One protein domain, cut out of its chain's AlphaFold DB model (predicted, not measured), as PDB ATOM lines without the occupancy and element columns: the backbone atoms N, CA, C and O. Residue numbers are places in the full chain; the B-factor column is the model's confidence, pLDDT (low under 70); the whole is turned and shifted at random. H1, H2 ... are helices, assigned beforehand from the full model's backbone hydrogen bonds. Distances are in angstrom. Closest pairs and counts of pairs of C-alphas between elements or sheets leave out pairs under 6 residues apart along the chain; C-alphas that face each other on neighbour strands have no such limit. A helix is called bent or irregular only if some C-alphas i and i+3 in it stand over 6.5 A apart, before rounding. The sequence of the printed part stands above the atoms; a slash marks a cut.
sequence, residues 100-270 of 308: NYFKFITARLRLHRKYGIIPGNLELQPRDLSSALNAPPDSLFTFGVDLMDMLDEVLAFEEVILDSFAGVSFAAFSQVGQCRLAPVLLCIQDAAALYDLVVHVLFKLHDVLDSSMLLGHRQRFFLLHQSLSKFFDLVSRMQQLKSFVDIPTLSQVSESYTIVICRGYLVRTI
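What this domain is: This is residues 100 to 270 of the 308 residues of the protein "ENTH domain-containing protein" of Echinostoma caproni (UniProt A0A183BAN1). Three long helices, H3, H4 and H5, make an up-and-down bundle, and H1 packs along the side of H3. The short H2 and H7 sit near the end of the bundle where H4 passes into H5, the tiny H6 lies towards the other end, and the stretch 243 to 257 with no named element runs from H6 to H7. The printed part has 171 residues with seven named helices, H1 to H7 in chain order, and no named strand; its class is all helix. It is compact, with a radius of gyration of the C-alphas of 16.5 A, and spans 51 by 35 by 26 A.

Where its parts are: H1 covers residues 100 to 114, 21.1 A from first to last C-alpha, and begins with C-alpha 100 at (191.739, 249.619, 121.142). H2 is residues 126 to 133. H3, residues 137 to 163, is 38.9 A long. H4, residues 175 to 208, is the longest at 50.4 A, from C-alpha 175 at (169.558, 253.652, 120.609) to C-alpha 208 at (201.800, 215.476, 127.162). H5, residues 215 to 236, is 31.2 A long. H6 is residues 239 to 242, and H7, residues 258 to 262, ends with C-alpha 262 at (186.714, 223.615, 134.379).

How they stand to each other: H4 is the hub, touching four other helices. It is irregular, with C-alphas 180 and 183 7.1 A apart, and has a kink of 31 degrees near residue 182. H3 and H4 form a helical hairpin and touch at a shallow tilt of 22 degrees, opposite ways; their closest C-alphas, of Val 154 and Cys 187, are 6.0 A apart. H4 and H5, also a helical hairpin, only just touch, with 3 pairs of C-alphas within 8 A, the closest those of Ile 188 and Phe 232 at 7.5 A. H3 touches H5 with residues 145 to 155 alone, the same way at a shallow tilt of 32 degrees; the closest C-alphas are those of Leu 155 and Leu 228, 7.1 A apart. H1 touches H3 opposite ways at a shallow tilt of 19 degrees, closest at the C-alphas of Phe 104 and Glu 153, 5.7 A, and is apart from H4. H2 only just touches H4, with 3 pairs of C-alphas within 8 A, at a steep tilt of 64 degrees; the closest C-alphas are those of Leu 133 and Val 201, 6.3 A apart. H7 touches H4, closest at the C-alphas of Phe 203 and Ile 259, 6.9 A. H6 is close to H4 but not clearly touching, with the C-alphas of Leu 185 and Leu 241 7.0 A apart. In H1, H2, H3 and H5 every O i to N i+4 pair is within hydrogen-bond range; H4 has 26 of 30, H7 has 0 of 1 but 1 of 2 O i to N i+3 pairs, and H6 is too short for an O i to N i+4 pair.

The domain as a whole: The C-alphas farthest apart, of Ser 174 and Asp 210, are 52.4 A apart. The printed part has no cut. The links H1 to H2, H3 to H4 and H6 to H7 are long. Mean pLDDT of the printed part is 81.8; it is under 70 at residue 100 and residues 165 to 173, 239 to 244 and 252 to 270.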
ATOM      1  N   ASN A 100     191.994 250.895 120.468       64.38
ATOM      2  CA  ASN A 100     191.739 249.619 121.142       64.38
ATOM      3  C   ASN A 100     190.991 248.622 120.247       64.38
ATOM      4  O   ASN A 100     191.324 247.439 120.237       64.38
ATOM      5  N   TYR A 101     190.027 249.088 119.445       76.31
ATOM      6  CA  TYR A 101     189.292 248.197 118.549       76.31
ATOM      7  C   TYR A 101     190.170 247.743 117.373       76.31
ATOM      8  O   TYR A 101     190.115 246.586 116.969       76.31
ATOM      9  N   PHE A 102     191.051 248.610 116.858       75.62
ATOM     10  CA  PHE A 102     192.044 248.200 115.860       75.62
ATOM     11  C   PHE A 102     193.050 247.209 116.416       75.62
ATOM     12  O   PHE A 102     193.371 246.243 115.726       75.62
ATOM     13  N   LYS A 103     193.539 247.426 117.640       81.81
ATOM     14  CA  LYS A 103     194.438 246.492 118.318       81.81
ATOM     15  C   LYS A 103     193.776 245.119 118.442       81.81
ATOM     16  O   LYS A 103     194.353 244.139 117.977       81.81
ATOM     17  N   PHE A 104     192.531 245.083 118.920       83.50
ATOM     18  CA  PHE A 104     191.718 243.873 119.021       83.50
ATOM     19  C   PHE A 104     191.524 243.166 117.665       83.50
ATOM     20  O   PHE A 104     191.847 241.986 117.524       83.50
ATOM     21  N   ILE A 105     191.060 243.880 116.632       83.12
ATOM     22  CA  ILE A 105     190.847 243.291 115.297       83.12
ATOM     23  C   ILE A 105     192.170 242.819 114.687       83.12
ATOM     24  O   ILE A 105     192.226 241.751 114.084       83.12
ATOM     25  N   THR A 106     193.259 243.565 114.877       82.19
ATOM     26  CA  THR A 106     194.587 243.183 114.384       82.19
ATOM     27  C   THR A 106     195.096 241.920 115.074       82.19
ATOM     28  O   THR A 106     195.630 241.042 114.398       82.19
ATOM     29  N   ALA A 107     194.924 241.803 116.394       84.44
ATOM     30  CA  ALA A 107     195.265 240.595 117.142       84.44
ATOM     31  C   ALA A 107     194.487 239.385 116.605       84.44
ATOM     32  O   ALA A 107     195.086 238.360 116.275       84.44
ATOM     33  N   ARG A 108     193.180 239.553 116.375       86.75
ATOM     34  CA  ARG A 108     192.331 238.505 115.798       86.75
ATOM     35  C   ARG A 108     192.788 238.076 114.403       86.75
ATOM     36  O   ARG A 108     192.925 236.886 114.130       86.75
ATOM     37  N   LEU A 109     193.058 239.032 113.513       84.38
ATOM     38  CA  LEU A 109     193.524 238.741 112.152       84.38
ATOM     39  C   LEU A 109     194.887 238.034 112.154       84.38
ATOM     40  O   LEU A 109     195.118 237.132 111.348       84.38
ATOM     41  N   ARG A 110     195.788 238.399 113.076       86.38
ATOM     42  CA  ARG A 110     197.069 237.700 113.266       86.38
ATOM     43  C   ARG A 110     196.862 236.252 113.704       86.38
ATOM     44  O   ARG A 110     197.546 235.381 113.169       86.38
ATOM     45  N   LEU A 111     195.911 235.994 114.607       89.75
ATOM     46  CA  LEU A 111     195.567 234.642 115.051       89.75
ATOM     47  C   LEU A 111     195.077 233.781 113.877       89.75
ATOM     48  O   LEU A 111     195.656 232.727 113.631       89.75
ATOM     49  N   HIS A 112     194.093 234.247 113.097       87.56
ATOM     50  CA  HIS A 112     193.589 233.498 111.933       87.56
ATOM     51  C   HIS A 112     194.656 233.289 110.854       87.56
ATOM     52  O   HIS A 112     194.730 232.222 110.249       87.56
ATOM     53  N   ARG A 113     195.532 234.278 110.635       87.44
ATOM     54  CA  ARG A 113     196.654 234.141 109.699       87.44
ATOM     55  C   ARG A 113     197.665 233.085 110.153       87.44
ATOM     56  O   ARG A 113     198.244 232.408 109.307       87.44
ATOM     57  N   LYS A 114     197.908 232.972 111.462       91.44
ATOM     58  CA  LYS A 114     198.813 231.970 112.041       91.44
ATOM     59  C   LYS A 114     198.166 230.582 112.073       91.44
ATOM     60  O   LYS A 114     198.845 229.592 111.813       91.44
ATOM     61  N   TYR A 115     196.860 230.517 112.326       91.31
ATOM     62  CA  TYR A 115     196.104 229.285 112.525       91.31
ATOM     63  C   TYR A 115     194.887 229.210 111.598       91.31
ATOM     64  O   TYR A 115     193.758 229.480 112.005       91.31
ATOM     65  N   GLY A 116     195.102 228.750 110.363       86.38
ATOM     66  CA  GLY A 116     194.025 228.586 109.375       86.38
ATOM     67  C   GLY A 116     192.957 227.547 109.750       86.38
ATOM     68  O   GLY A 116     191.916 227.486 109.106       86.38
ATOM     69  N   ILE A 117     193.196 226.737 110.789       87.75
ATOM     70  CA  ILE A 117     192.213 225.785 111.323       87.75
ATOM     71  C   ILE A 117     191.111 226.470 112.142       87.75
ATOM     72  O   ILE A 117     190.038 225.900 112.305       87.75
ATOM     73  N   ILE A 118     191.362 227.675 112.669       87.81
ATOM     74  CA  ILE A 118     190.422 228.371 113.551       87.81
ATOM     75  C   ILE A 118     189.333 229.042 112.706       87.81
ATOM     76  O   ILE A 118     189.644 229.969 111.947       87.81
ATOM     77  N   PRO A 119     188.056 228.645 112.858       86.56
ATOM     78  CA  PRO A 119     186.955 229.278 112.148       86.56
ATOM     79  C   PRO A 119     186.680 230.673 112.705       86.56
ATOM     80  O   PRO A 119     187.025 230.988 113.843       86.56
ATOM     81  N   GLY A 120     185.997 231.505 111.921       80.62
ATOM     82  CA  GLY A 120     185.689 232.891 112.274       80.62
ATOM     83  C   GLY A 120     185.007 233.078 113.634       80.62
ATOM     84  O   GLY A 120     185.316 234.024 114.356       80.62
ATOM     85  N   ASN A 121     184.111 232.164 114.015       84.12
ATOM     86  CA  ASN A 121     183.417 232.163 115.308       84.12
ATOM     87  C   ASN A 121     184.253 231.598 116.473       84.12
ATOM     88  O   ASN A 121     183.752 231.595 117.592       84.12
ATOM     89  N   LEU A 122     185.490 231.153 116.214       89.88
ATOM     90  CA  LEU A 122     186.457 230.567 117.155       89.88
ATOM     91  C   LEU A 122     186.056 229.205 117.752       89.88
ATOM     92  O   LEU A 122     186.800 228.643 118.550       89.88
ATOM     93  N   GLU A 123     184.925 228.636 117.334       88.88
ATOM     94  CA  GLU A 123     184.434 227.341 117.815       88.88
ATOM     95  C   GLU A 123     184.861 226.226 116.857       88.88
ATOM     96  O   GLU A 123     184.261 226.016 115.797       88.88
ATOM     97  N   LEU A 124     185.915 225.498 117.226       87.38
ATOM     98  CA  LEU A 124     186.399 224.369 116.438       87.38
ATOM     99  C   LEU A 124     185.394 223.214 116.452       87.38
ATOM    100  O   LEU A 124     184.949 222.755 117.504       87.38
ATOM    101  N   GLN A 125     185.099 222.678 115.268       86.81
ATOM    102  CA  GLN A 125     184.344 221.434 115.157       86.81
ATOM    103  C   GLN A 125     185.154 220.272 115.757       86.81
ATOM    104  O   GLN A 125     186.384 220.305 115.691       86.81
ATOM    105  N   PRO A 126     184.520 219.204 116.281       88.69
ATOM    106  CA  PRO A 126     185.223 218.135 117.004       88.69
ATOM    107  C   PRO A 126     186.414 217.527 116.249       88.69
ATOM    108  O   PRO A 126     187.441 217.206 116.847       88.69
ATOM    109  N   ARG A 127     186.296 217.405 114.921       90.69
ATOM    110  CA  ARG A 127     187.375 216.949 114.037       90.69
ATOM    111  C   ARG A 127     188.577 217.892 114.073       90.69
ATOM    112  O   ARG A 127     189.702 217.444 114.285       90.69
ATOM    113  N   ASP A 128     188.336 219.176 113.847       91.44
ATOM    114  CA  ASP A 128     189.385 220.186 113.732       91.44
ATOM    115  C   ASP A 128     189.991 220.494 115.110       91.44
ATOM    116  O   ASP A 128     191.203 220.656 115.227       91.44
ATOM    117  N   LEU A 129     189.183 220.433 116.175       92.19
ATOM    118  CA  LEU A 129     189.649 220.472 117.561       92.19
ATOM    119  C   LEU A 129     190.600 219.310 117.859       92.19
ATOM    120  O   LEU A 129     191.703 219.526 118.350       92.19
ATOM    121  N   SER A 130     190.214 218.075 117.520       93.06
ATOM    122  CA  SER A 130     191.088 216.911 117.699       93.06
ATOM    123  C   SER A 130     192.397 217.062 116.919       93.06
ATOM    124  O   SER A 130     193.467 216.755 117.445       93.06
ATOM    125  N   SER A 131     192.338 217.591 115.693       94.19
ATOM    126  CA  SER A 131     193.532 217.883 114.900       94.19
ATOM    127  C   SER A 131     194.431 218.929 115.566       94.19
ATOM    128  O   SER A 131     195.643 218.734 115.607       94.19
ATOM    129  N   ALA A 132     193.862 220.012 116.103       93.62
ATOM    130  CA  ALA A 132     194.615 221.058 116.795       93.62
ATOM    131  C   ALA A 132     195.282 220.536 118.079       93.62
ATOM    132  O   ALA A 132     196.455 220.807 118.323       93.62
ATOM    133  N   LEU A 133     194.567 219.730 118.871       94.94
ATOM    134  CA  LEU A 133     195.072 219.154 120.122       94.94
ATOM    135  C   LEU A 133     196.156 218.085 119.905       94.94
ATOM    136  O   LEU A 133     196.947 217.821 120.804       94.94
ATOM    137  N   ASN A 134     196.217 217.460 118.730       95.12
ATOM    138  CA  ASN A 134     197.245 216.468 118.402       95.12
ATOM    139  C   ASN A 134     198.495 217.072 117.733       95.12
ATOM    140  O   ASN A 134     199.353 216.328 117.260       95.12
ATOM    141  N   ALA A 135     198.614 218.404 117.692       95.19
ATOM    142  CA  ALA A 135     199.833 219.074 117.256       95.19
ATOM    143  C   ALA A 135     201.038 218.713 118.158       95.19
ATOM    144  O   ALA A 135     200.849 218.343 119.322       95.19
ATOM    145  N   PRO A 136     202.284 218.838 117.660       96.88
ATOM    146  CA  PRO A 136     203.478 218.630 118.476       96.88
ATOM    147  C   PRO A 136     203.458 219.492 119.752       96.88
ATOM    148  O   PRO A 136     202.998 220.637 119.675       96.88
ATOM    149  N   PRO A 137     203.985 219.006 120.894       95.50
ATOM    150  CA  PRO A 137     203.881 219.705 122.178       95.50
ATOM    151  C   PRO A 137     204.332 221.169 122.142       95.50
ATOM    152  O   PRO A 137     203.612 222.025 122.641       95.50
ATOM    153  N   ASP A 138     205.444 221.487 121.473       95.56
ATOM    154  CA  ASP A 138     205.948 222.866 121.360       95.56
ATOM    155  C   ASP A 138     204.984 223.792 120.599       95.56
ATOM    156  O   ASP A 138     204.792 224.965 120.940       95.56
ATOM    157  N   SER A 139     204.338 223.253 119.560       96.38
ATOM    158  CA  SER A 139     203.340 223.981 118.773       96.38
ATOM    159  C   SER A 139     202.048 224.166 119.561       96.38
ATOM    160  O   SER A 139     201.496 225.262 119.558       96.38
ATOM    161  N   LEU A 140     201.593 223.133 120.278       96.25
ATOM    162  CA  LEU A 140     200.417 223.201 121.145       96.25
ATOM    163  C   LEU A 140     200.634 224.166 122.325       96.25
ATOM    164  O   LEU A 140     199.722 224.898 122.701       96.25
ATOM    165  N   PHE A 141     201.849 224.203 122.874       96.31
ATOM    166  CA  PHE A 141     202.250 225.123 123.936       96.31
ATOM    167  C   PHE A 141     202.164 226.570 123.449       96.31
ATOM    168  O   PHE A 141     201.478 227.395 124.048       96.31
ATOM    169  N   THR A 142     202.781 226.859 122.298       96.69
ATOM    170  CA  THR A 142     202.708 228.183 121.656       96.69
ATOM    171  C   THR A 142     201.269 228.560 121.312       96.69
ATOM    172  O   THR A 142     200.859 229.698 121.525       96.69
ATOM    173  N   PHE A 143     200.480 227.596 120.834       96.69
ATOM    174  CA  PHE A 143     199.074 227.802 120.521       96.69
ATOM    175  C   PHE A 143     198.266 228.207 121.758       96.69
ATOM    176  O   PHE A 143     197.511 229.174 121.700       96.69
ATOM    177  N   GLY A 144     198.477 227.545 122.898       95.94
ATOM    178  CA  GLY A 144     197.863 227.931 124.170       95.94
ATOM    179  C   GLY A 144     198.214 229.359 124.595       95.94
ATOM    180  O   GLY A 144     197.335 230.094 125.045       95.94
ATOM    181  N   VAL A 145     199.472 229.776 124.408       96.81
ATOM    182  CA  VAL A 145     199.912 231.155 124.681       96.81
ATOM    183  C   VAL A 145     199.190 232.157 123.784       96.81
ATOM    184  O   VAL A 145     198.607 233.101 124.308       96.81
ATOM    185  N   ASP A 146     199.160 231.935 122.468       97.00
ATOM    186  CA  ASP A 146     198.521 232.871 121.533       97.00
ATOM    187  C   ASP A 146     197.003 232.991 121.772       97.00
ATOM    188  O   ASP A 146     196.419 234.059 121.587       97.00
ATOM    189  N   LEU A 147     196.339 231.903 122.185       96.56
ATOM    190  CA  LEU A 147     194.920 231.930 122.549       96.56
ATOM    191  C   LEU A 147     194.669 232.740 123.826       96.56
ATOM    192  O   LEU A 147     193.705 233.501 123.887       96.56
ATOM    193  N   MET A 148     195.537 232.596 124.831       96.75
ATOM    194  CA  MET A 148     195.487 233.407 126.050       96.75
ATOM    195  C   MET A 148     195.793 234.884 125.763       96.75
ATOM    196  O   MET A 148     195.090 235.739 126.290       96.75
ATOM    197  N   ASP A 149     196.756 235.186 124.882       96.50
ATOM    198  CA  ASP A 149     197.024 236.550 124.399       96.50
ATOM    199  C   ASP A 149     195.775 237.154 123.735       96.50
ATOM    200  O   ASP A 149     195.413 238.298 123.998       96.50
ATOM    201  N   MET A 150     195.075 236.382 122.894       94.44
ATOM    202  CA  MET A 150     193.837 236.849 122.269       94.44
ATOM    203  C   MET A 150     192.729 237.090 123.304       94.44
ATOM    204  O   MET A 150     191.997 238.072 123.188       94.44
ATOM    205  N   LEU A 151     192.597 236.223 124.314       95.56
ATOM    206  CA  LEU A 151     191.619 236.406 125.389       95.56
ATOM    207  C   LEU A 151     191.914 237.667 126.218       95.56
ATOM    208  O   LEU A 151     190.982 238.410 126.520       95.56
ATOM    209  N   ASP A 152     193.187 237.951 126.512       95.50
ATOM    210  CA  ASP A 152     193.611 239.208 127.146       95.50
ATOM    211  C   ASP A 152     193.191 240.428 126.305       95.50
ATOM    212  O   ASP A 152     192.654 241.394 126.841       95.50
ATOM    213  N   GLU A 153     193.366 240.385 124.977       94.19
ATOM    214  CA  GLU A 153     192.938 241.483 124.095       94.19
ATOM    215  C   GLU A 153     191.409 241.649 124.040       94.19
ATOM    216  O   GLU A 153     190.929 242.780 123.932       94.19
ATOM    217  N   VAL A 154     190.628 240.561 124.130       93.81
ATOM    218  CA  VAL A 154     189.156 240.646 124.251       93.81
ATOM    219  C   VAL A 154     188.776 241.365 125.546       93.81
ATOM    220  O   VAL A 154     187.958 242.284 125.508       93.81
ATOM    221  N   LEU A 155     189.376 240.959 126.673       93.88
ATOM    222  CA  LEU A 155     189.100 241.515 128.001       93.88
ATOM    223  C   LEU A 155     189.530 242.988 128.105       93.88
ATOM    224  O   LEU A 155     188.781 243.830 128.588       93.88
ATOM    225  N   ALA A 156     190.692 243.342 127.553       92.19
ATOM    226  CA  ALA A 156     191.143 244.731 127.511       92.19
ATOM    227  C   ALA A 156     190.223 245.620 126.654       92.19
ATOM    228  O   ALA A 156     190.036 246.803 126.943       92.19
ATOM    229  N   PHE A 157     189.663 245.079 125.567       90.44
ATOM    230  CA  PHE A 157     188.765 245.834 124.701       90.44
ATOM    231  C   PHE A 157     187.373 246.024 125.313       90.44
ATOM    232  O   PHE A 157     186.822 247.124 125.226       90.44
ATOM    233  N   GLU A 158     186.799 244.986 125.929       90.50
ATOM    234  CA  GLU A 158     185.497 245.110 126.592       90.50
ATOM    235  C   GLU A 158     185.550 246.077 127.776       90.50
ATOM    236  O   GLU A 158     184.653 246.916 127.875       90.50
ATOM    237  N   GLU A 159     186.628 246.055 128.570       89.25
ATOM    238  CA  GLU A 159     186.797 246.933 129.733       89.25
ATOM    239  C   GLU A 159     186.733 248.403 129.304       89.25
ATOM    240  O   GLU A 159     185.933 249.177 129.828       89.25
ATOM    241  N   VAL A 160     187.459 248.769 128.240       86.19
ATOM    242  CA  VAL A 160     187.429 250.125 127.658       86.19
ATOM    243  C   VAL A 160     186.021 250.527 127.212       86.19
ATOM    244  O   VAL A 160     185.617 251.682 127.380       86.19
ATOM    245  N   ILE A 161     185.256 249.597 126.629       83.00
ATOM    246  CA  ILE A 161     183.873 249.880 126.238       83.00
ATOM    247  C   ILE A 161     183.013 250.078 127.481       83.00
ATOM    248  O   ILE A 161     182.317 251.086 127.557       83.00
ATOM    249  N   LEU A 162     183.026 249.144 128.430       82.69
ATOM    250  CA  LEU A 162     182.147 249.167 129.596       82.69
ATOM    251  C   LEU A 162     182.455 250.336 130.537       82.69
ATOM    252  O   LEU A 162     181.514 250.977 131.012       82.69
ATOM    253  N   ASP A 163     183.723 250.700 130.710       82.19
ATOM    254  CA  ASP A 163     184.134 251.883 131.472       82.19
ATOM    255  C   ASP A 163     183.612 253.178 130.848       82.19
ATOM    256  O   ASP A 163     183.186 254.087 131.562       82.19
ATOM    257  N   SER A 164     183.505 253.245 129.515       76.56
ATOM    258  CA  SER A 164     182.875 254.392 128.844       76.56
ATOM    259  C   SER A 164     181.373 254.545 129.161       76.56
ATOM    260  O   SER A 164     180.791 255.601 128.894       76.56
ATOM    261  N   PHE A 165     180.742 253.521 129.759       68.56
ATOM    262  CA  PHE A 165     179.353 253.528 130.246       68.56
ATOM    263  C   PHE A 165     179.219 253.600 131.764       68.56
ATOM    264  O   PHE A 165     178.093 253.793 132.248       68.56
ATOM    265  N   ALA A 166     180.310 253.423 132.514       57.41
ATOM    266  CA  ALA A 166     180.289 253.378 133.967       57.41
ATOM    267  C   ALA A 166     179.757 254.714 134.520       57.41
ATOM    268  O   ALA A 166     180.446 255.729 134.549       57.41
ATOM    269  N   GLY A 167     178.476 254.727 134.904       53.50
ATOM    270  CA  GLY A 167     177.777 255.910 135.419       53.50
ATOM    271  C   GLY A 167     176.376 256.155 134.849       53.50
ATOM    272  O   GLY A 167     175.610 256.896 135.460       53.50
ATOM    273  N   VAL A 168     175.981 255.523 133.732       51.09
ATOM    274  CA  VAL A 168     174.675 255.795 133.089       51.09
ATOM    275  C   VAL A 168     173.845 254.521 132.893       51.09
ATOM    276  O   VAL A 168     173.725 253.987 131.794       51.09
ATOM    277  N   SER A 169     173.192 254.065 133.969       51.72
ATOM    278  CA  SER A 169     172.290 252.890 133.995       51.72
ATOM    279  C   SER A 169     171.176 252.925 132.923       51.72
ATOM    280  O   SER A 169     170.746 251.894 132.412       51.72
ATOM    281  N   PHE A 170     170.751 254.123 132.499       49.16
ATOM    282  CA  PHE A 170     169.720 254.315 131.471       49.16
ATOM    283  C   PHE A 170     170.258 254.357 130.028       49.16
ATOM    284  O   PHE A 170     169.475 254.226 129.083       49.16
ATOM    285  N   ALA A 171     171.572 254.521 129.825       54.69
ATOM    286  CA  ALA A 171     172.145 254.700 128.488       54.69
ATOM    287  C   ALA A 171     171.980 253.449 127.627       54.69
ATOM    288  O   ALA A 171     171.683 253.576 126.439       54.69
ATOM    289  N   ALA A 172     172.084 252.257 128.217       56.19
ATOM    290  CA  ALA A 172     171.986 250.988 127.502       56.19
ATOM    291  C   ALA A 172     170.614 250.789 126.812       56.19
ATOM    292  O   ALA A 172     170.532 250.182 125.742       56.19
ATOM    293  N   PHE A 173     169.538 251.387 127.345       63.53
ATOM    294  CA  PHE A 173     168.191 251.358 126.751       63.53
ATOM    295  C   PHE A 173     167.999 252.322 125.580       63.53
ATOM    296  O   PHE A 173     167.110 252.113 124.753       63.53
ATOM    297  N   SER A 174     168.853 253.336 125.458       74.00
ATOM    298  CA  SER A 174     168.823 254.254 124.322       74.00
ATOM    299  C   SER A 174     169.388 253.604 123.055       74.00
ATOM    300  O   SER A 174     170.241 252.719 123.108       74.00
ATOM    301  N   GLN A 175     168.963 254.084 121.882       75.06
ATOM    302  CA  GLN A 175     169.558 253.652 120.609       75.06
ATOM    303  C   GLN A 175     171.071 253.943 120.558       75.06
ATOM    304  O   GLN A 175     171.830 253.150 120.005       75.06
ATOM    305  N   VAL A 176     171.510 255.029 121.196       74.62
ATOM    306  CA  VAL A 176     172.923 255.408 121.317       74.62
ATOM    307  C   VAL A 176     173.701 254.359 122.111       74.62
ATOM    308  O   VAL A 176     174.689 253.821 121.616       74.62
ATOM    309  N   GLY A 177     173.224 253.997 123.304       74.69
ATOM    310  CA  GLY A 177     173.880 252.979 124.124       74.69
ATOM    311  C   GLY A 177     173.877 251.607 123.464       74.69
ATOM    312  O   GLY A 177     174.907 250.949 123.459       74.69
ATOM    313  N   GLN A 178     172.791 251.202 122.800       78.25
ATOM    314  CA  GLN A 178     172.780 249.955 122.024       78.25
ATOM    315  C   GLN A 178     173.798 249.969 120.873       78.25
ATOM    316  O   GLN A 178     174.410 248.945 120.580       78.25
ATOM    317  N   CYS A 179     173.994 251.114 120.208       78.69
ATOM    318  CA  CYS A 179     174.972 251.251 119.128       78.69
ATOM    319  C   CYS A 179     176.400 251.062 119.646       78.69
ATOM    320  O   CYS A 179     177.225 250.414 119.000       78.69
ATOM    321  N   ARG A 180     176.684 251.621 120.820       79.94
ATOM    322  CA  ARG A 180     178.000 251.539 121.443       79.94
ATOM    323  C   ARG A 180     178.252 250.207 122.159       79.94
ATOM    324  O   ARG A 180     179.371 249.727 122.134       79.94
ATOM    325  N   LEU A 181     177.227 249.568 122.725       79.94
ATOM    326  CA  LEU A 181     177.336 248.249 123.368       79.94
ATOM    327  C   LEU A 181     177.344 247.086 122.367       79.94
ATOM    328  O   LEU A 181     177.663 245.964 122.748       79.94
ATOM    329  N   ALA A 182     177.012 247.319 121.092       81.88
ATOM    330  CA  ALA A 182     176.946 246.263 120.082       81.88
ATOM    331  C   ALA A 182     178.216 245.380 119.998       81.88
ATOM    332  O   ALA A 182     178.065 244.163 119.866       81.88
ATOM    333  N   PRO A 183     179.450 245.916 120.114       85.38
ATOM    334  CA  PRO A 183     180.660 245.093 120.144       85.38
ATOM    335  C   PRO A 183     180.830 244.233 121.399       85.38
ATOM    336  O   PRO A 183     181.446 243.175 121.298       85.38
ATOM    337  N   VAL A 184     180.248 244.610 122.545       85.75
ATOM    338  CA  VAL A 184     180.308 243.804 123.781       85.75
ATOM    339  C   VAL A 184     179.661 242.438 123.561       85.75
ATOM    340  O   VAL A 184     180.179 241.437 124.041       85.75
ATOM    341  N   LEU A 185     178.587 242.357 122.762       85.12
ATOM    342  CA  LEU A 185     177.974 241.071 122.411       85.12
ATOM    343  C   LEU A 185     178.968 240.143 121.704       85.12
ATOM    344  O   LEU A 185     178.988 238.949 121.982       85.12
ATOM    345  N   LEU A 186     179.786 240.689 120.803       87.38
ATOM    346  CA  LEU A 186     180.796 239.909 120.093       87.38
ATOM    347  C   LEU A 186     181.930 239.499 121.043       87.38
ATOM    348  O   LEU A 186     182.345 238.345 121.010       87.38
ATOM    349  N   CYS A 187     182.336 240.388 121.958       91.00
ATOM    350  CA  CYS A 187     183.334 240.088 122.991       91.00
ATOM    351  C   CYS A 187     182.885 238.947 123.915       91.00
ATOM    352  O   CYS A 187     183.686 238.070 124.211       91.00
ATOM    353  N   ILE A 188     181.606 238.903 124.320       89.88
ATOM    354  CA  ILE A 188     181.055 237.794 125.124       89.88
ATOM    355  C   ILE A 188     181.241 236.462 124.396       89.88
ATOM    356  O   ILE A 188     181.705 235.490 124.988       89.88
ATOM    357  N   GLN A 189     180.883 236.419 123.111       88.69
ATOM    358  CA  GLN A 189     180.941 235.188 122.329       88.69
ATOM    359  C   GLN A 189     182.383 234.748 122.060       88.69
ATOM    360  O   GLN A 189     182.686 233.563 122.162       88.69
ATOM    361  N   ASP A 190     183.276 235.687 121.752       91.88
ATOM    362  CA  ASP A 190     184.684 235.369 121.531       91.88
ATOM    363  C   ASP A 190     185.388 234.940 122.810       91.88
ATOM    364  O   ASP A 190     186.125 233.961 122.791       91.88
ATOM    365  N   ALA A 191     185.142 235.630 123.926       93.62
ATOM    366  CA  ALA A 191     185.727 235.268 125.207       93.62
ATOM    367  C   ALA A 191     185.273 233.870 125.646       93.62
ATOM    368  O   ALA A 191     186.088 233.086 126.121       93.62
ATOM    369  N   ALA A 192     183.995 233.537 125.433       90.75
ATOM    370  CA  ALA A 192     183.460 232.205 125.695       90.75
ATOM    371  C   ALA A 192     184.161 231.125 124.855       90.75
ATOM    372  O   ALA A 192     184.646 230.139 125.410       90.75
ATOM    373  N   ALA A 193     184.255 231.328 123.538       90.94
ATOM    374  CA  ALA A 193     184.879 230.371 122.625       90.94
ATOM    375  C   ALA A 193     186.391 230.216 122.874       90.94
ATOM    376  O   ALA A 193     186.907 229.100 122.907       90.94
ATOM    377  N   LEU A 194     187.105 231.322 123.109       93.81
ATOM    378  CA  LEU A 194     188.533 231.303 123.437       93.81
ATOM    379  C   LEU A 194     188.792 230.607 124.766       93.81
ATOM    380  O   LEU A 194     189.699 229.785 124.847       93.81
ATOM    381  N   TYR A 195     187.998 230.903 125.795       93.12
ATOM    382  CA  TYR A 195     188.140 230.262 127.096       93.12
ATOM    383  C   TYR A 195     187.941 228.748 126.998       93.12
ATOM    384  O   TYR A 195     188.760 227.989 127.516       93.12
ATOM    385  N   ASP A 196     186.900 228.309 126.287       89.44
ATOM    386  CA  ASP A 196     186.646 226.892 126.034       89.44
ATOM    387  C   ASP A 196     187.837 226.217 125.338       89.44
ATOM    388  O   ASP A 196     188.330 225.172 125.777       89.44
ATOM    389  N   LEU A 197     188.373 226.854 124.297       92.50
ATOM    390  CA  LEU A 197     189.510 226.328 123.554       92.50
ATOM    391  C   LEU A 197     190.798 226.289 124.393       92.50
ATOM    392  O   LEU A 197     191.517 225.290 124.362       92.50
ATOM    393  N   VAL A 198     191.070 227.331 125.187       94.12
ATOM    394  CA  VAL A 198     192.207 227.373 126.122       94.12
ATOM    395  C   VAL A 198     192.106 226.238 127.137       94.12
ATOM    396  O   VAL A 198     193.105 225.565 127.384       94.12
ATOM    397  N   VAL A 199     190.915 225.960 127.680       91.06
ATOM    398  CA  VAL A 199     190.703 224.832 128.602       91.06
ATOM    399  C   VAL A 199     191.081 223.508 127.934       91.06
ATOM    400  O   VAL A 199     191.866 222.748 128.503       91.06
ATOM    401  N   HIS A 200     190.598 223.243 126.716       91.31
ATOM    402  CA  HIS A 200     190.939 222.024 125.973       91.31
ATOM    403  C   HIS A 200     192.448 221.891 125.714       91.31
ATOM    404  O   HIS A 200     193.016 220.810 125.901       91.31
ATOM    405  N   VAL A 201     193.105 222.984 125.317       94.19
ATOM    406  CA  VAL A 201     194.555 223.015 125.080       94.19
ATOM    407  C   VAL A 201     195.328 222.755 126.372       94.19
ATOM    408  O   VAL A 201     196.233 221.924 126.377       94.19
ATOM    409  N   LEU A 202     194.956 223.395 127.484       92.25
ATOM    410  CA  LEU A 202     195.618 223.205 128.776       92.25
ATOM    411  C   LEU A 202     195.475 221.777 129.303       92.25
ATOM    412  O   LEU A 202     196.447 221.227 129.818       92.25
ATOM    413  N   PHE A 203     194.303 221.155 129.140       90.88
ATOM    414  CA  PHE A 203     194.121 219.738 129.460       90.88
ATOM    415  C   PHE A 203     195.085 218.865 128.665       90.88
ATOM    416  O   PHE A 203     195.823 218.070 129.242       90.88
ATOM    417  N   LYS A 204     195.132 219.062 127.347       93.06
ATOM    418  CA  LYS A 204     196.000 218.272 126.481       93.06
ATOM    419  C   LYS A 204     197.484 218.497 126.773       93.06
ATOM    420  O   LYS A 204     198.255 217.544 126.728       93.06
ATOM    421  N   LEU A 205     197.890 219.724 127.095       93.62
ATOM    422  CA  LEU A 205     199.261 220.027 127.504       93.62
ATOM    423  C   LEU A 205     199.638 219.280 128.784       93.62
ATOM    424  O   LEU A 205     200.733 218.736 128.866       93.62
ATOM    425  N   HIS A 206     198.727 219.202 129.752       91.06
ATOM    426  CA  HIS A 206     198.938 218.438 130.980       91.06
ATOM    427  C   HIS A 206     199.035 216.920 130.761       91.06
ATOM    428  O   HIS A 206     199.660 216.245 131.575       91.06
ATOM    429  N   ASP A 207     198.463 216.397 129.673       91.56
ATOM    430  CA  ASP A 207     198.606 214.987 129.292       91.56
ATOM    431  C   ASP A 207     199.963 214.682 128.633       91.56
ATOM    432  O   ASP A 207     200.401 213.532 128.637       91.56
ATOM    433  N   VAL A 208     200.609 215.680 128.012       94.06
ATOM    434  CA  VAL A 208     201.800 215.476 127.162       94.06
ATOM    435  C   VAL A 208     203.089 216.099 127.705       94.06
ATOM    436  O   VAL A 208     204.160 215.781 127.194       94.06
ATOM    437  N   LEU A 209     203.010 216.976 128.711       93.06
ATOM    438  CA  LEU A 209     204.146 217.690 129.297       93.06
ATOM    439  C   LEU A 209     204.154 217.598 130.824       93.06
ATOM    440  O   LEU A 209     203.119 217.455 131.476       93.06
ATOM    441  N   ASP A 210     205.341 217.780 131.401       90.00
ATOM    442  CA  ASP A 210     205.510 217.816 132.848       90.00
ATOM    443  C   ASP A 210     204.794 219.015 133.477       90.00
ATOM    444  O   ASP A 210     204.877 220.160 133.019       90.00
ATOM    445  N   SER A 211     204.152 218.772 134.620       87.38
ATOM    446  CA  SER A 211     203.388 219.796 135.340       87.38
ATOM    447  C   SER A 211     204.230 221.024 135.723       87.38
ATOM    448  O   SER A 211     203.703 222.138 135.788       87.38
ATOM    449  N   SER A 212     205.536 220.861 135.946       89.06
ATOM    450  CA  SER A 212     206.455 221.966 136.247       89.06
ATOM    451  C   SER A 212     206.599 222.948 135.079       89.06
ATOM    452  O   SER A 212     206.608 224.156 135.307       89.06
ATOM    453  N   MET A 213     206.618 222.460 133.833       91.62
ATOM    454  CA  MET A 213     206.741 223.292 132.627       91.62
ATOM    455  C   MET A 213     205.500 224.164 132.390       91.62
ATOM    456  O   MET A 213     205.577 225.226 131.775       91.62
ATOM    457  N   LEU A 214     204.352 223.741 132.921       91.50
ATOM    458  CA  LEU A 214     203.063 224.412 132.748       91.50
ATOM    459  C   LEU A 214     202.703 225.366 133.897       91.50
ATOM    460  O   LEU A 214     201.592 225.893 133.920       91.50
ATOM    461  N   LEU A 215     203.609 225.621 134.850       90.25
ATOM    462  CA  LEU A 215     203.324 226.515 135.981       90.25
ATOM    463  C   LEU A 215     202.883 227.912 135.519       90.25
ATOM    464  O   LEU A 215     201.830 228.385 135.941       90.25
ATOM    465  N   GLY A 216     203.628 228.524 134.593       91.19
ATOM    466  CA  GLY A 216     203.279 229.839 134.048       91.19
ATOM    467  C   GLY A 216     201.941 229.846 133.300       91.19
ATOM    468  O   GLY A 216     201.187 230.809 133.401       91.19
ATOM    469  N   HIS A 217     201.599 228.746 132.619       91.44
ATOM    470  CA  HIS A 217     200.309 228.594 131.937       91.44
ATOM    471  C   HIS A 217     199.151 228.572 132.931       91.44
ATOM    472  O   HIS A 217     198.165 229.276 132.741       91.44
ATOM    473  N   ARG A 218     199.284 227.806 134.022       91.50
ATOM    474  CA  ARG A 218     198.260 227.732 135.071       91.50
ATOM    475  C   ARG A 218     198.045 229.074 135.759       91.50
ATOM    476  O   ARG A 218     196.899 229.477 135.933       91.50
ATOM    477  N   GLN A 219     199.129 229.762 136.114       91.94
ATOM    478  CA  GLN A 219     199.064 231.078 136.755       91.94
ATOM    479  C   GLN A 219     198.394 232.105 135.843       91.94
ATOM    480  O   GLN A 219     197.476 232.807 136.262       91.94
ATOM    481  N   ARG A 220     198.797 232.149 134.569       94.44
ATOM    482  CA  ARG A 220     198.191 233.050 133.588       94.44
ATOM    483  C   ARG A 220     196.713 232.739 133.362       94.44
ATOM    484  O   ARG A 220     195.884 233.644 133.415       94.44
ATOM    485  N   PHE A 221     196.371 231.466 133.171       93.06
ATOM    486  CA  PHE A 221     194.986 231.031 133.003       93.06
ATOM    487  C   PHE A 221     194.117 231.379 134.214       93.06
ATOM    488  O   PHE A 221     192.975 231.794 134.050       93.06
ATOM    489  N   PHE A 222     194.651 231.260 135.430       90.62
ATOM    490  CA  PHE A 222     193.942 231.633 136.650       90.62
ATOM    491  C   PHE A 222     193.589 233.128 136.688       90.62
ATOM    492  O   PHE A 222     192.447 233.477 136.990       90.62
ATOM    493  N   LEU A 223     194.527 234.009 136.323       93.31
ATOM    494  CA  LEU A 223     194.267 235.452 136.235       93.31
ATOM    495  C   LEU A 223     193.212 235.770 135.165       93.31
ATOM    496  O   LEU A 223     192.257 236.498 135.435       93.31
ATOM    497  N   LEU A 224     193.337 235.158 133.984       94.31
ATOM    498  CA  LEU A 224     192.359 235.272 132.900       94.31
ATOM    499  C   LEU A 224     190.964 234.805 133.328       94.31
ATOM    500  O   LEU A 224     189.976 235.490 133.076       94.31
ATOM    501  N   HIS A 225     190.877 233.670 134.024       91.25
ATOM    502  CA  HIS A 225     189.628 233.135 134.556       91.25
ATOM    503  C   HIS A 225     188.959 234.112 135.533       91.25
ATOM    504  O   HIS A 225     187.746 234.314 135.468       91.25
ATOM    505  N   GLN A 226     189.729 234.749 136.422       91.50
ATOM    506  CA  GLN A 226     189.194 235.744 137.353       91.50
ATOM    507  C   GLN A 226     188.655 236.982 136.630       91.50
ATOM    508  O   GLN A 226     187.552 237.434 136.943       91.50
ATOM    509  N   SER A 227     189.407 237.524 135.672       94.12
ATOM    510  CA  SER A 227     188.975 238.679 134.877       94.12
ATOM    511  C   SER A 227     187.730 238.355 134.050       94.12
ATOM    512  O   SER A 227     186.744 239.085 134.109       94.12
ATOM    513  N   LEU A 228     187.717 237.201 133.377       93.19
ATOM    514  CA  LEU A 228     186.579 236.746 132.583       93.19
ATOM    515  C   LEU A 228     185.325 236.510 133.433       93.19
ATOM    516  O   LEU A 228     184.225 236.872 133.025       93.19
ATOM    517  N   SER A 229     185.483 235.950 134.634       89.75
ATOM    518  CA  SER A 229     184.367 235.760 135.568       89.75
ATOM    519  C   SER A 229     183.748 237.101 135.971       89.75
ATOM    520  O   SER A 229     182.530 237.250 135.920       89.75
ATOM    521  N   LYS A 230     184.573 238.114 136.282       90.81
ATOM    522  CA  LYS A 230     184.091 239.475 136.583       90.81
ATOM    523  C   LYS A 230     183.348 240.091 135.398       90.81
ATOM    524  O   LYS A 230     182.289 240.687 135.601       90.81
ATOM    525  N   PHE A 231     183.885 239.934 134.187       91.81
ATOM    526  CA  PHE A 231     183.247 240.404 132.961       91.81
ATOM    527  C   PHE A 231     181.873 239.750 132.766       91.81
ATOM    528  O   PHE A 231     180.869 240.457 132.665       91.81
ATOM    529  N   PHE A 232     181.792 238.417 132.796       89.69
ATOM    530  CA  PHE A 232     180.532 237.683 132.646       89.69
ATOM    531  C   PHE A 232     179.518 238.013 133.744       89.69
ATOM    532  O   PHE A 232     178.344 238.252 133.441       89.69
ATOM    533  N   ASP A 233     179.957 238.142 134.995       87.12
ATOM    534  CA  ASP A 233     179.104 238.591 136.094       87.12
ATOM    535  C   ASP A 233     178.543 239.992 135.832       87.12
ATOM    536  O   ASP A 233     177.358 240.238 136.074       87.12
ATOM    537  N   LEU A 234     179.362 240.914 135.316       87.25
ATOM    538  CA  LEU A 234     178.952 242.274 134.975       87.25
ATOM    539  C   LEU A 234     177.901 242.294 133.862       87.25
ATOM    540  O   LEU A 234     176.813 242.841 134.064       87.25
ATOM    541  N   VAL A 235     178.178 241.658 132.723       84.44
ATOM    542  CA  VAL A 235     177.252 241.659 131.580       84.44
ATOM    543  C   VAL A 235     175.998 240.825 131.837       84.44
ATOM    544  O   VAL A 235     174.935 241.147 131.306       84.44
ATOM    545  N   SER A 236     176.047 239.823 132.724       83.75
ATOM    546  CA  SER A 236     174.856 239.067 133.132       83.75
ATOM    547  C   SER A 236     173.825 239.939 133.864       83.75
ATOM    548  O   SER A 236     172.626 239.649 133.842       83.75
ATOM    549  N   ARG A 237     174.232 241.049 134.486       82.44
ATOM    550  CA  ARG A 237     173.292 241.991 135.116       82.44
ATOM    551  C   ARG A 237     172.585 242.882 134.090       82.44
ATOM    552  O   ARG A 237     171.548 243.470 134.399       82.44
ATOM    553  N   MET A 238     173.085 242.937 132.855       78.31
ATOM    554  CA  MET A 238     172.523 243.736 131.769       78.31
ATOM    555  C   MET A 238     171.412 242.958 131.047       78.31
ATOM    556  O   MET A 238     171.656 242.219 130.095       78.31
ATOM    557  N   GLN A 239     170.160 243.158 131.473       69.12
ATOM    558  CA  GLN A 239     168.979 242.440 130.951       69.12
ATOM    559  C   GLN A 239     168.847 242.475 129.419       69.12
ATOM    560  O   GLN A 239     168.371 241.523 128.807       69.12
ATOM    561  N   GLN A 240     169.300 243.553 128.781       66.25
ATOM    562  CA  GLN A 240     169.249 243.682 127.326       66.25
ATOM    563  C   GLN A 240     170.173 242.685 126.624       66.25
ATOM    564  O   GLN A 240     169.770 242.106 125.620       66.25
ATOM    565  N   LEU A 241     171.379 242.450 127.154       67.44
ATOM    566  CA  LEU A 241     172.356 241.537 126.553       67.44
ATOM    567  C   LEU A 241     171.913 240.078 126.676       67.44
ATOM    568  O   LEU A 241     172.027 239.334 125.707       67.44
ATOM    569  N   LYS A 242     171.293 239.713 127.805       67.75
ATOM    570  CA  LYS A 242     170.713 238.377 128.037       67.75
ATOM    571  C   LYS A 242     169.686 237.954 126.989       67.75
ATOM    572  O   LYS A 242     169.509 236.769 126.749       67.75
ATOM    573  N   SER A 243     169.005 238.911 126.355       68.62
ATOM    574  CA  SER A 243     168.056 238.606 125.277       68.62
ATOM    575  C   SER A 243     168.726 238.271 123.938       68.62
ATOM    576  O   SER A 243     168.061 237.776 123.030       68.62
ATOM    577  N   PHE A 244     170.023 238.562 123.792       67.25
ATOM    578  CA  PHE A 244     170.761 238.421 122.537       67.25
ATOM    579  C   PHE A 244     171.854 237.353 122.569       67.25
ATOM    580  O   PHE A 244     172.242 236.885 121.499       67.25
ATOM    581  N   VAL A 245     172.363 236.989 123.746       73.06
ATOM    582  CA  VAL A 245     173.435 236.002 123.900       73.06
ATOM    583  C   VAL A 245     173.298 235.252 125.222       73.06
ATOM    584  O   VAL A 245     172.955 235.845 126.247       73.06
ATOM    585  N   ASP A 246     173.598 233.954 125.189       74.56
ATOM    586  CA  ASP A 246     173.746 233.141 126.392       74.56
ATOM    587  C   ASP A 246     175.060 233.520 127.082       74.56
ATOM    588  O   ASP A 246     176.141 233.377 126.510       74.56
ATOM    589  N   ILE A 247     174.960 234.060 128.297       79.88
ATOM    590  CA  ILE A 247     176.125 234.524 129.055       79.88
ATOM    591  C   ILE A 247     176.590 233.387 129.963       79.88
ATOM    592  O   ILE A 247     175.798 232.922 130.791       79.88
ATOM    593  N   PRO A 248     177.850 232.941 129.854       79.69
ATOM    594  CA  PRO A 248     178.325 231.818 130.642       79.69
ATOM    595  C   PRO A 248     178.469 232.189 132.115       79.69
ATOM    596  O   PRO A 248     178.806 233.321 132.450       79.69
ATOM    597  N   THR A 249     178.251 231.227 133.009       77.56
ATOM    598  CA  THR A 249     178.570 231.384 134.434       77.56
ATOM    599  C   THR A 249     179.787 230.536 134.758       77.56
ATOM    600  O   THR A 249     179.750 229.312 134.633       77.56
ATOM    601  N   LEU A 250     180.868 231.196 135.164       78.62
ATOM    602  CA  LEU A 250     182.098 230.538 135.578       78.62
ATOM    603  C   LEU A 250     182.064 230.333 137.092       78.62
ATOM    604  O   LEU A 250     181.738 231.243 137.851       78.62
ATOM    605  N   SER A 251     182.365 229.116 137.536       71.94
ATOM    606  CA  SER A 251     182.456 228.826 138.970       71.94
ATOM    607  C   SER A 251     183.742 229.390 139.546       71.94
ATOM    608  O   SER A 251     184.760 229.382 138.865       71.94
ATOM    609  N   GLN A 252     183.719 229.816 140.811       66.00
ATOM    610  CA  GLN A 252     184.947 230.214 141.492       66.00
ATOM    611  C   GLN A 252     185.877 229.011 141.642       66.00
ATOM    612  O   GLN A 252     185.479 227.975 142.180       66.00
ATOM    613  N   VAL A 253     187.119 229.160 141.186       65.25
ATOM    614  CA  VAL A 253     188.140 228.117 141.295       65.25
ATOM    615  C   VAL A 253     189.347 228.634 142.071       65.25
ATOM    616  O   VAL A 253     189.703 229.803 141.960       65.25
ATOM    617  N   SER A 254     189.965 227.775 142.887       59.25
ATOM    618  CA  SER A 254     191.236 228.067 143.556       59.25
ATOM    619  C   SER A 254     192.421 227.695 142.661       59.25
ATOM    620  O   SER A 254     192.335 226.755 141.870       59.25
ATOM    621  N   GLU A 255     193.543 228.406 142.811       58.00
ATOM    622  CA  GLU A 255     194.734 228.301 141.948       58.00
ATOM    623  C   GLU A 255     195.266 226.860 141.796       58.00
ATOM    624  O   GLU A 255     195.753 226.474 140.733       58.00
ATOM    625  N   SER A 256     195.110 226.029 142.832       55.28
ATOM    626  CA  SER A 256     195.575 224.636 142.847       55.28
ATOM    627  C   SER A 256     194.715 223.662 142.024       55.28
ATOM    628  O   SER A 256     195.190 222.575 141.705       55.28
ATOM    629  N   TYR A 257     193.467 224.012 141.681       52.97
ATOM    630  CA  TYR A 257     192.493 223.097 141.053       52.97
ATOM    631  C   TYR A 257     191.885 223.629 139.746       52.97
ATOM    632  O   TYR A 257     190.945 223.031 139.214       52.97
ATOM    633  N   THR A 258     192.434 224.722 139.207       56.84
ATOM    634  CA  THR A 258     191.857 225.491 138.094       56.84
ATOM    635  C   THR A 258     191.472 224.626 136.896       56.84
ATOM    636  O   THR A 258     190.352 224.713 136.413       56.84
ATOM    637  N   ILE A 259     192.346 223.722 136.450       55.91
ATOM    638  CA  ILE A 259     192.099 222.956 135.219       55.91
ATOM    639  C   ILE A 259     191.088 221.827 135.453       55.91
ATOM    640  O   ILE A 259     190.131 221.703 134.695       55.91
ATOM    641  N   VAL A 260     191.231 221.052 136.535       50.12
ATOM    642  CA  VAL A 260     190.392 219.866 136.810       50.12
ATOM    643  C   VAL A 260     188.908 220.229 136.968       50.12
ATOM    644  O   VAL A 260     188.044 219.466 136.535       50.12
ATOM    645  N   ILE A 261     188.602 221.403 137.528       49.72
ATOM    646  CA  ILE A 261     187.224 221.855 137.784       49.72
ATOM    647  C   ILE A 261     186.544 222.401 136.514       49.72
ATOM    648  O   ILE A 261     185.337 222.227 136.336       49.72
ATOM    649  N   CYS A 262     187.293 222.991 135.575       53.53
ATOM    650  CA  CYS A 262     186.714 223.615 134.379       53.53
ATOM    651  C   CYS A 262     186.087 222.631 133.373       53.53
ATOM    652  O   CYS A 262     185.282 223.054 132.548       53.53
ATOM    653  N   ARG A 263     186.359 221.319 133.474       45.72
ATOM    654  CA  ARG A 263     185.753 220.275 132.614       45.72
ATOM    655  C   ARG A 263     184.225 220.175 132.751       45.72
ATOM    656  O   ARG A 263     183.565 219.683 131.842       45.72
ATOM    657  N   GLY A 264     183.667 220.615 133.884       40.72
ATOM    658  CA  GLY A 264     182.231 220.530 134.190       40.72
ATOM    659  C   GLY A 264     181.378 221.704 133.697       40.72
ATOM    660  O   GLY A 264     180.155 221.616 133.754       40.72
ATOM    661  N   TYR A 265     182.000 222.783 133.209       44.69
ATOM    662  CA  TYR A 265     181.326 224.048 132.882       44.69
ATOM    663  C   TYR A 265     181.526 224.453 131.419       44.69
ATOM    664  O   TYR A 265     181.608 225.641 131.120       44.69
ATOM    665  N   LEU A 266     181.617 223.467 130.513       45.06
ATOM    666  CA  LEU A 266     181.652 223.720 129.072       45.06
ATOM    667  C   LEU A 266     180.465 224.605 128.697       45.06
ATOM    668  O   LEU A 266     179.294 224.235 128.829       45.06
ATOM    669  N   VAL A 267     180.816 225.810 128.277       42.00
ATOM    670  CA  VAL A 267     179.902 226.855 127.877       42.00
ATOM    671  C   VAL A 267     179.232 226.408 126.586       42.00
ATOM    672  O   VAL A 267     179.848 226.383 125.526       42.00
ATOM    673  N   ARG A 268     177.951 226.050 126.659       39.22
ATOM    674  CA  ARG A 268     177.129 225.945 125.453       39.22
ATOM    675  C   ARG A 268     176.714 227.351 125.062       39.22
ATOM    676  O   ARG A 268     175.779 227.889 125.649       39.22
ATOM    677  N   THR A 269     177.393 227.938 124.086       37.84
ATOM    678  CA  THR A 269     176.864 229.131 123.430       37.84
ATOM    679  C   THR A 269     175.942 228.698 122.292       37.84
ATOM    680  O   THR A 269     176.326 227.899 121.443       37.84
ATOM    681  N   ILE A 270     174.752 229.309 122.273       40.59
ATOM    682  CA  ILE A 270     173.715 229.334 121.229       40.59
ATOM    683  C   ILE A 270     172.602 228.279 121.378       40.59
ATOM    684  O   ILE A 270     172.735 227.123 120.974       40.59
TER     685      ILE A 270